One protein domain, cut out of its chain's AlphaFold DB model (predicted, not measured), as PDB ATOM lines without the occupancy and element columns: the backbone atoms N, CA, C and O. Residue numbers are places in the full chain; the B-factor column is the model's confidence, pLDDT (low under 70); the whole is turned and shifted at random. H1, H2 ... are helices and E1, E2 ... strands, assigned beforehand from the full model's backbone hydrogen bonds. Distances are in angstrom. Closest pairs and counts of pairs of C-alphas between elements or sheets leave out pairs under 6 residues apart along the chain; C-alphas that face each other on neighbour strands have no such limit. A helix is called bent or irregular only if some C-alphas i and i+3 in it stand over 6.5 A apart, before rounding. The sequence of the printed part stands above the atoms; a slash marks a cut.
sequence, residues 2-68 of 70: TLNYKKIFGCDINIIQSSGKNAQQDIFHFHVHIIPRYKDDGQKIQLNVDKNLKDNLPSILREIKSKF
ATOM      1  N   THR A   2     -39.562  26.866  -9.031       56.97
ATOM      2  CA  THR A   2     -40.780  26.091  -9.372       56.97
ATOM      3  C   THR A   2     -41.296  26.295 -10.806       56.97
ATOM      4  O   THR A   2     -41.768  25.349 -11.429       56.97
ATOM      5  N   LEU A   3     -41.147  27.502 -11.371       59.59
ATOM      6  CA  LEU A   3     -41.647  27.825 -12.716       59.59
ATOM      7  C   LEU A   3     -40.981  27.026 -13.850       59.59
ATOM      8  O   LEU A   3     -41.600  26.855 -14.895       59.59
ATOM      9  N   ASN A   4     -39.736  26.567 -13.675       73.38
ATOM     10  CA  ASN A   4     -39.009  25.881 -14.748       73.38
ATOM     11  C   ASN A   4     -39.334  24.382 -14.784       73.38
ATOM     12  O   ASN A   4     -39.545  23.819 -15.851       73.38
ATOM     13  N   TYR A   5     -39.470  23.753 -13.615       76.31
ATOM     14  CA  TYR A   5     -39.798  22.329 -13.519       76.31
ATOM     15  C   TYR A   5     -41.169  22.005 -14.098       76.31
ATOM     16  O   TYR A   5     -41.289  21.068 -14.878       76.31
ATOM     17  N   LYS A   6     -42.181  22.829 -13.807       79.31
ATOM     18  CA  LYS A   6     -43.524  22.625 -14.359       79.31
ATOM     19  C   LYS A   6     -43.558  22.773 -15.882       79.31
ATOM     20  O   LYS A   6     -44.308  22.064 -16.540       79.31
ATOM     21  N   LYS A   7     -42.720  23.651 -16.451       83.44
ATOM     22  CA  LYS A   7     -42.573  23.796 -17.910       83.44
ATOM     23  C   LYS A   7     -41.893  22.589 -18.554       83.44
ATOM     24  O   LYS A   7     -42.304  22.185 -19.631       83.44
ATOM     25  N   ILE A   8     -40.869  22.031 -17.910       85.00
ATOM     26  CA  ILE A   8     -40.095  20.899 -18.443       85.00
ATOM     27  C   ILE A   8     -40.866  19.582 -18.290       85.00
ATOM     28  O   ILE A   8     -40.937  18.796 -19.225       85.00
ATOM     29  N   PHE A   9     -41.445  19.343 -17.112       83.75
ATOM     30  CA  PHE A   9     -42.048  18.060 -16.749       83.75
ATOM     31  C   PHE A   9     -43.574  18.024 -16.890       83.75
ATOM     32  O   PHE A   9     -44.168  16.957 -16.764       83.75
ATOM     33  N   GLY A  10     -44.230  19.167 -17.109       90.88
ATOM     34  CA  GLY A  10     -45.687  19.243 -17.275       90.88
ATOM     35  C   GLY A  10     -46.498  18.896 -16.019       90.88
ATOM     36  O   GLY A  10     -47.709  18.720 -16.107       90.88
ATOM     37  N   CYS A  11     -45.856  18.788 -14.855       92.00
ATOM     38  CA  CYS A  11     -46.479  18.379 -13.599       92.00
ATOM     39  C   CYS A  11     -45.892  19.138 -12.401       92.00
ATOM     40  O   CYS A  11     -44.884  19.845 -12.515       92.00
ATOM     41  N   ASP A  12     -46.558  19.018 -11.254       92.38
ATOM     42  CA  ASP A  12     -45.995  19.444  -9.975       92.38
ATOM     43  C   ASP A  12     -45.035  18.356  -9.457       92.38
ATOM     44  O   ASP A  12     -45.044  17.229  -9.946       92.38
ATOM     45  N   ILE A  13     -44.154  18.677  -8.505       92.00
ATOM     46  CA  ILE A  13     -43.107  17.748  -8.042       92.00
ATOM     47  C   ILE A  13     -42.960  17.820  -6.524       92.00
ATOM     48  O   ILE A  13     -42.919  18.908  -5.947       92.00
ATOM     49  N   ASN A  14     -42.801  16.661  -5.882       92.62
ATOM     50  CA  ASN A  14     -42.207  16.571  -4.551       92.62
ATOM     51  C   ASN A  14     -40.741  16.148  -4.636       92.62
ATOM     52  O   ASN A  14     -40.383  15.251  -5.397       92.62
ATOM     53  N   ILE A  15     -39.910  16.789  -3.817       93.00
ATOM     54  CA  ILE A  15     -38.519  16.402  -3.583       93.00
ATOM     55  C   ILE A  15     -38.448  15.917  -2.140       93.00
ATOM     56  O   ILE A  15     -38.796  16.673  -1.233       93.00
ATOM     57  N   ILE A  16     -38.049  14.664  -1.933       94.75
ATOM     58  CA  ILE A  16     -37.986  14.043  -0.603       94.75
ATOM     59  C   ILE A  16     -36.607  13.425  -0.405       94.75
ATOM     60  O   ILE A  16     -36.098  12.718  -1.274       94.75
ATOM     61  N   GLN A  17     -36.018  13.685   0.756       97.06
ATOM     62  CA  GLN A  17     -34.818  13.015   1.231       97.06
ATOM     63  C   GLN A  17     -35.066  12.572   2.671       97.06
ATOM     64  O   GLN A  17     -35.508  13.366   3.502       97.06
ATOM     65  N   SER A  18     -34.790  11.301   2.941       96.62
ATOM     66  CA  SER A  18     -34.975  10.686   4.251       96.62
ATOM     67  C   SER A  18     -33.620  10.375   4.868       96.62
ATOM     68  O   SER A  18     -32.804   9.678   4.268       96.62
ATOM     69  N   SER A  19     -33.384  10.892   6.074       97.12
ATOM     70  CA  SER A  19     -32.156  10.662   6.838       97.12
ATOM     71  C   SER A  19     -32.464   9.825   8.080       97.12
ATOM     72  O   SER A  19     -32.951  10.343   9.084       97.12
ATOM     73  N   GLY A  20     -32.187   8.522   8.004       97.31
ATOM     74  CA  GLY A  20     -32.418   7.545   9.067       97.31
ATOM     75  C   GLY A  20     -33.713   6.736   8.920       97.31
ATOM     76  O   GLY A  20     -34.690   7.168   8.311       97.31
ATOM     77  N   LYS A  21     -33.731   5.542   9.528       97.06
ATOM     78  CA  LYS A  21     -34.828   4.560   9.414       97.06
ATOM     79  C   LYS A  21     -36.198   5.121   9.814       97.06
ATOM     80  O   LYS A  21     -37.175   4.915   9.107       97.06
ATOM     81  N   ASN A  22     -36.271   5.871  10.915       95.69
ATOM     82  CA  ASN A  22     -37.530   6.469  11.388       95.69
ATOM     83  C   ASN A  22     -38.040   7.589  10.467       95.69
ATOM     84  O   ASN A  22     -39.233   7.871  10.454       95.69
ATOM     85  N   ALA A  23     -37.149   8.194   9.677       94.81
ATOM     86  CA  ALA A  23     -37.505   9.117   8.604       94.81
ATOM     87  C   ALA A  23     -37.859   8.385   7.293       94.81
ATOM     88  O   ALA A  23     -37.982   9.038   6.263       94.81
ATOM     89  N   GLN A  24     -38.038   7.055   7.331       94.12
ATOM     90  CA  GLN A  24     -38.380   6.184   6.197       94.12
ATOM     91  C   GLN A  24     -37.231   5.958   5.197       94.12
ATOM     92  O   GLN A  24     -37.465   5.776   4.007       94.12
ATOM     93  N   GLN A  25     -35.975   5.967   5.661       97.62
ATOM     94  CA  GLN A  25     -34.839   5.554   4.832       97.62
ATOM     95  C   GLN A  25     -34.642   4.033   4.885       97.62
ATOM     96  O   GLN A  25     -34.206   3.505   5.910       97.62
ATOM     97  N   ASP A  26     -34.880   3.357   3.760       95.94
ATOM     98  CA  ASP A  26     -34.632   1.914   3.623       95.94
ATOM     99  C   ASP A  26     -33.231   1.602   3.065       95.94
ATOM    100  O   ASP A  26     -32.615   0.605   3.442       95.94
ATOM    101  N   ILE A  27     -32.698   2.470   2.194       96.56
ATOM    102  CA  ILE A  27     -31.374   2.305   1.575       96.56
ATOM    103  C   ILE A  27     -30.401   3.339   2.146       96.56
ATOM    104  O   ILE A  27     -30.559   4.547   1.954       96.56
ATOM    105  N   PHE A  28     -29.346   2.860   2.807       97.19
ATOM    106  CA  PHE A  28     -28.319   3.683   3.457       97.19
ATOM    107  C   PHE A  28     -27.239   4.187   2.482       97.19
ATOM    108  O   PHE A  28     -26.043   4.118   2.742       97.19
ATOM    109  N   HIS A  29     -27.688   4.725   1.352       97.56
ATOM    110  CA  HIS A  29     -26.920   5.558   0.430       97.56
ATOM    111  C   HIS A  29     -27.683   6.877   0.326       97.56
ATOM    112  O   HIS A  29     -28.908   6.859   0.236       97.56
ATOM    113  N   PHE A  30     -27.004   8.019   0.346       97.44
ATOM    114  CA  PHE A  30     -27.649   9.296   0.045       97.44
ATOM    115  C   PHE A  30     -28.390   9.264  -1.308       97.44
ATOM    116  O   PHE A  30     -27.783   9.105  -2.363       97.44
ATOM    117  N   HIS A  31     -29.706   9.438  -1.288       97.56
ATOM    118  CA  HIS A  31     -30.518   9.535  -2.495       97.56
ATOM    119  C   HIS A  31     -31.628  10.559  -2.291       97.56
ATOM    120  O   HIS A  31     -32.029  10.854  -1.165       97.56
ATOM    121  N   VAL A  32     -32.111  11.108  -3.400       96.81
ATOM    122  CA  VAL A  32     -33.204  12.079  -3.420       96.81
ATOM    123  C   VAL A  32     -34.308  11.519  -4.298       96.81
ATOM    124  O   VAL A  32     -34.074  11.181  -5.458       96.81
ATOM    125  N   HIS A  33     -35.517  11.444  -3.757       94.62
ATOM    126  CA  HIS A  33     -36.701  11.129  -4.537       94.62
ATOM    127  C   HIS A  33     -37.197  12.386  -5.245       94.62
ATOM    128  O   HIS A  33     -37.415  13.420  -4.610       94.62
ATOM    129  N   ILE A  34     -37.421  12.273  -6.552       92.56
ATOM    130  CA  ILE A  34     -38.147  13.253  -7.360       92.56
ATOM    131  C   ILE A  34     -39.449  12.574  -7.773       92.56
ATOM    132  O   ILE A  34     -39.431  11.634  -8.565       92.56
ATOM    133  N   ILE A  35     -40.563  13.013  -7.197       92.62
ATOM    134  CA  ILE A  35     -41.865  12.357  -7.343       92.62
ATOM    135  C   ILE A  35     -42.794  13.293  -8.126       92.62
ATOM    136  O   ILE A  35     -43.179  14.335  -7.581       92.62
ATOM    137  N   PRO A  36     -43.155  12.960  -9.380       91.94
ATOM    138  CA  PRO A  36     -44.167  13.681 -10.146       91.94
ATOM    139  C   PRO A  36     -45.518  13.657  -9.433       91.94
ATOM    140  O   PRO A  36     -45.926  12.623  -8.905       91.94
ATOM    141  N   ARG A  37     -46.207  14.795  -9.423       94.06
ATOM    142  CA  ARG A  37     -47.507  14.986  -8.781       94.06
ATOM    143  C   ARG A  37     -48.527  15.463  -9.797       94.06
ATOM    144  O   ARG A  37     -48.271  16.390 -10.571       94.06
ATOM    145  N   TYR A  38     -49.702  14.857  -9.742       92.56
ATOM    146  CA  TYR A  38     -50.823  15.182 -10.613       92.56
ATOM    147  C   TYR A  38     -52.045  15.530  -9.777       92.56
ATOM    148  O   TYR A  38     -52.153  15.179  -8.599       92.56
ATOM    149  N   LYS A  39     -52.983  16.240 -10.401       93.62
ATOM    150  CA  LYS A  39     -54.266  16.510  -9.768       93.62
ATOM    151  C   LYS A  39     -54.938  15.171  -9.437       93.62
ATOM    152  O   LYS A  39     -55.025  14.306 -10.301       93.62
ATOM    153  N   ASP A  40     -55.388  15.032  -8.193       94.56
ATOM    154  CA  ASP A  40     -56.129  13.871  -7.691       94.56
ATOM    155  C   ASP A  40     -55.358  12.526  -7.728       94.56
ATOM    156  O   ASP A  40     -55.969  11.463  -7.710       94.56
ATOM    157  N   ASP A  41     -54.015  12.544  -7.693       94.94
ATOM    158  CA  ASP A  41     -53.162  11.331  -7.714       94.94
ATOM    159  C   ASP A  41     -53.201  10.465  -6.436       94.94
ATOM    160  O   ASP A  41     -52.522   9.443  -6.341       94.94
ATOM    161  N   GLY A  42     -53.970  10.876  -5.426       94.62
ATOM    162  CA  GLY A  42     -54.140  10.153  -4.164       94.62
ATOM    163  C   GLY A  42     -52.926  10.173  -3.225       94.62
ATOM    164  O   GLY A  42     -53.065   9.791  -2.060       94.62
ATOM    165  N   GLN A  43     -51.761  10.663  -3.659       92.44
ATOM    166  CA  GLN A  43     -50.551  10.684  -2.843       92.44
ATOM    167  C   GLN A  43     -50.642  11.785  -1.777       92.44
ATOM    168  O   GLN A  43     -50.868  12.964  -2.063       92.44
ATOM    169  N   LYS A  44     -50.419  11.421  -0.512       89.38
ATOM    170  CA  LYS A  44     -50.450  12.362   0.617       89.38
ATOM    171  C   LYS A  44     -49.141  12.304   1.389       89.38
ATOM    172  O   LYS A  44     -48.631  11.222   1.661       89.38
ATOM    173  N   ILE A  45     -48.633  13.472   1.771       87.50
ATOM    174  CA  ILE A  45     -47.604  13.593   2.806       87.50
ATOM    175  C   ILE A  45     -48.361  13.850   4.106       87.50
ATOM    176  O   ILE A  45     -49.027  14.877   4.243       87.50
ATOM    177  N   GLN A  46     -48.329  12.890   5.027       85.31
ATOM    178  CA  GLN A  46     -49.002  13.027   6.316       85.31
ATOM    179  C   GLN A  46     -48.144  13.897   7.233       85.31
ATOM    180  O   GLN A  46     -47.055  13.500   7.637       85.31
ATOM    181  N   LEU A  47     -48.633  15.097   7.542       85.00
ATOM    182  CA  LEU A  47     -47.984  16.032   8.454       85.00
ATOM    183  C   LEU A  47     -48.910  16.295   9.636       85.00
ATOM    184  O   LEU A  47     -49.977  16.885   9.477       85.00
ATOM    185  N   ASN A  48     -48.467  15.897  10.825       85.50
ATOM    186  CA  ASN A  48     -49.117  16.242  12.082       85.50
ATOM    187  C   ASN A  48     -48.339  17.398  12.709       85.50
ATOM    188  O   ASN A  48     -47.321  17.190  13.364       85.50
ATOM    189  N   VAL A  49     -48.781  18.625  12.438       83.75
ATOM    190  CA  VAL A  49     -48.126  19.832  12.952       83.75
ATOM    191  C   VAL A  49     -48.618  20.109  14.368       83.75
ATOM    192  O   VAL A  49     -49.823  20.245  14.591       83.75
ATOM    193  N   ASP A  50     -47.689  20.230  15.316       83.75
ATOM    194  CA  ASP A  50     -48.001  20.695  16.666       83.75
ATOM    195  C   ASP A  50     -48.432  22.170  16.627       83.75
ATOM    196  O   ASP A  50     -47.720  23.043  16.124       83.75
ATOM    197  N   LYS A  51     -49.617  22.453  17.173       81.12
ATOM    198  CA  LYS A  51     -50.202  23.798  17.214       81.12
ATOM    199  C   LYS A  51     -49.413  24.749  18.119       81.12
ATOM    200  O   LYS A  51     -49.416  25.949  17.856       81.12
ATOM    201  N   ASN A  52     -48.698  24.216  19.108       82.56
ATOM    202  CA  ASN A  52     -47.899  24.986  20.063       82.56
ATOM    203  C   ASN A  52     -46.474  25.272  19.555       82.56
ATOM    204  O   ASN A  52     -45.685  25.925  20.237       82.56
ATOM    205  N   LEU A  53     -46.118  24.815  18.345       80.19
ATOM    206  CA  LEU A  53     -44.788  25.035  17.767       80.19
ATOM    207  C   LEU A  53     -44.442  26.527  17.651       80.19
ATOM    208  O   LEU A  53     -43.281  26.906  17.785       80.19
ATOM    209  N   LYS A  54     -45.446  27.381  17.410       81.75
ATOM    210  CA  LYS A  54     -45.246  28.830  17.258       81.75
ATOM    211  C   LYS A  54     -44.732  29.484  18.538       81.75
ATOM    212  O   LYS A  54     -43.841  30.325  18.454       81.75
ATOM    213  N   ASP A  55     -45.239  29.062  19.689       86.50
ATOM    214  CA  ASP A  55     -44.901  29.662  20.984       86.50
ATOM    215  C   ASP A  55     -43.457  29.340  21.389       86.50
ATOM    216  O   ASP A  55     -42.768  30.152  22.004       86.50
ATOM    217  N   ASN A  56     -42.958  28.183  20.947       86.56
ATOM    218  CA  ASN A  56     -41.596  27.716  21.207       86.56
ATOM    219  C   ASN A  56     -40.600  28.063  20.089       86.56
ATOM    220  O   ASN A  56     -39.412  27.758  20.196       86.56
ATOM    221  N   LEU A  57     -41.038  28.706  19.004       90.06
ATOM    222  CA  LEU A  57     -40.171  28.978  17.857       90.06
ATOM    223  C   LEU A  57     -38.916  29.806  18.214       90.06
ATOM    224  O   LEU A  57     -37.835  29.463  17.724       90.06
ATOM    225  N   PRO A  58     -38.986  30.846  19.080       91.50
ATOM    226  CA  PRO A  58     -37.801  31.623  19.446       91.50
ATOM    227  C   PRO A  58     -36.743  30.811  20.206       91.50
ATOM    228  O   PRO A  58     -35.546  30.978  19.958       91.50
ATOM    229  N   SER A  59     -37.163  29.929  21.121       91.50
ATOM    230  CA  SER A  59     -36.241  29.100  21.906       91.50
ATOM    231  C   SER A  59     -35.585  28.031  21.033       91.50
ATOM    232  O   SER A  59     -34.362  27.900  21.063       91.50
ATOM    233  N   ILE A  60     -36.366  27.362  20.178       91.06
ATOM    234  CA  ILE A  60     -35.870  26.380  19.203       91.06
ATOM    235  C   ILE A  60     -34.847  27.028  18.264       91.06
ATOM    236  O   ILE A  60     -33.766  26.483  18.052       91.06
ATOM    237  N   LEU A  61     -35.133  28.225  17.739       92.00
ATOM    238  CA  LEU A  61     -34.194  28.941  16.871       92.00
ATOM    239  C   LEU A  61     -32.861  29.224  17.576       92.00
ATOM    240  O   LEU A  61     -31.799  29.068  16.971       92.00
ATOM    241  N   ARG A  62     -32.901  29.652  18.844       93.31
ATOM    242  CA  ARG A  62     -31.691  29.904  19.639       93.31
ATOM    243  C   ARG A  62     -30.891  28.621  19.856       93.31
ATOM    244  O   ARG A  62     -29.669  28.653  19.714       93.31
ATOM    245  N   GLU A  63     -31.561  27.514  20.167       93.12
ATOM    246  CA  GLU A  63     -30.912  26.213  20.324       93.12
ATOM    247  C   GLU A  63     -30.229  25.778  19.024       93.12
ATOM    248  O   GLU A  63     -29.036  25.476  19.037       93.12
ATOM    249  N   ILE A  64     -30.948  25.815  17.897       93.88
ATOM    250  CA  ILE A  64     -30.404  25.479  16.578       93.88
ATOM    251  C   ILE A  64     -29.156  26.325  16.314       93.88
ATOM    252  O   ILE A  64     -28.092  25.761  16.085       93.88
ATOM    253  N   LYS A  65     -29.241  27.658  16.443       94.06
ATOM    254  CA  LYS A  65     -28.097  28.559  16.225       94.06
ATOM    255  C   LYS A  65     -26.883  28.210  17.085       94.06
ATOM    256  O   LYS A  65     -25.777  28.258  16.572       94.06
ATOM    257  N   SER A  66     -27.072  27.832  18.351       95.06
ATOM    258  CA  SER A  66     -25.951  27.463  19.232       95.06
ATOM    259  C   SER A  66     -25.198  26.198  18.805       95.06
ATOM    260  O   SER A  66     -24.053  26.014  19.206       95.06
ATOM    261  N   LYS A  67     -25.821  25.334  17.994       94.31
ATOM    262  CA  LYS A  67     -25.216  24.095  17.480       94.31
ATOM    263  C   LYS A  67     -24.486  24.294  16.149       94.31
ATOM    264  O   LYS A  67     -23.754  23.400  15.736       94.31
ATOM    265  N   PHE A  68     -24.684  25.429  15.480       92.25
ATOM    266  CA  PHE A  68     -23.941  25.783  14.276       92.25
ATOM    267  C   PHE A  68     -22.781  26.701  14.653       92.25
ATOM    268  O   PHE A  68     -22.984  27.838  15.070       92.25
TER     269      PHE A  68
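What this domain is: This is residues 2 to 68 of the 70 residues of the protein "HIT domain-containing protein" of Candidatus Woesearchaeota archaeon (UniProt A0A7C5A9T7). Picture a small two-stranded hairpin, E1 and E2, with a long loop, residues 17 to 32, at one end and the short helix H1 near the other, close to the start of E1. From the end of E2 the chain leads away into a long arm: residues 46 to 68 stick out free of the rest, with the short helix H2 and then the longer helix H3. The printed part has 67 residues, with three named helices and two named strands in the order H1, E1, E2, H2, H3; the sheet, in the order E1 - E2, is antiparallel. The class is mixed, helices and strands, with under half of the residues in named elements. The whole is only just extended, close to loose, with a radius of gyration of the C-alphas of 16.6 A and spans of 41 by 30 by 24 A.

How they stand to each other: Look first at E1, residues 12 to 16, and E2, residues 33 to 37, antiparallel neighbours forming a hairpin, with 154 degrees between their N-to-C directions. Here N 14 and O 35 are 2.9 A apart and N 37 and O 12 are 2.7 A apart, both within hydrogen-bond range. Next find H1, residues 2 to 9, whose closest C-alphas to E1 are those of Lys 6 and Asp 12, 6.0 A apart. H1 and E2 are only just apart, their closest C-alphas at 8.2 A. Farther out, H2, residues 51 to 54, and H3, residues 57 to 67, meet only through their link. H3 is apart from H1, E1 and E2. In H3 every O i to N i+4 pair is within hydrogen-bond range, in H1 3 of 4 are, and H2 is too short for such a pair.

Where its parts are: Find C-alpha 12 at (-45.995, 19.444, -9.975); from there E1 runs 13.5 A to C-alpha 16. E2 runs 12.2 A from C-alpha 33 to C-alpha 37 at (-47.507, 14.986, -8.781). H1 measures 11.0 A from C-alpha 2 to C-alpha 9. H2 is irregular, with C-alphas 51 and 54 7.1 A apart. H3 covers 15.7 A and ends with C-alpha 67 at (-25.216, 24.095, 17.480).

The domain as a whole: The two C-alphas farthest apart are those of Asp 40 and Ser 66, at 42.7 A. Without residues 46 to 68, the body spans 33 by 22 by 12 A. Residues 2 to 68 are printed without a cut. The links E1 to E2 and E2 to H2 are long, while H1 to E1 and H2 to H3 are tight. The mean pLDDT of the printed part is 90.0, and look for low model confidence, under 70, at residues 2 to 3.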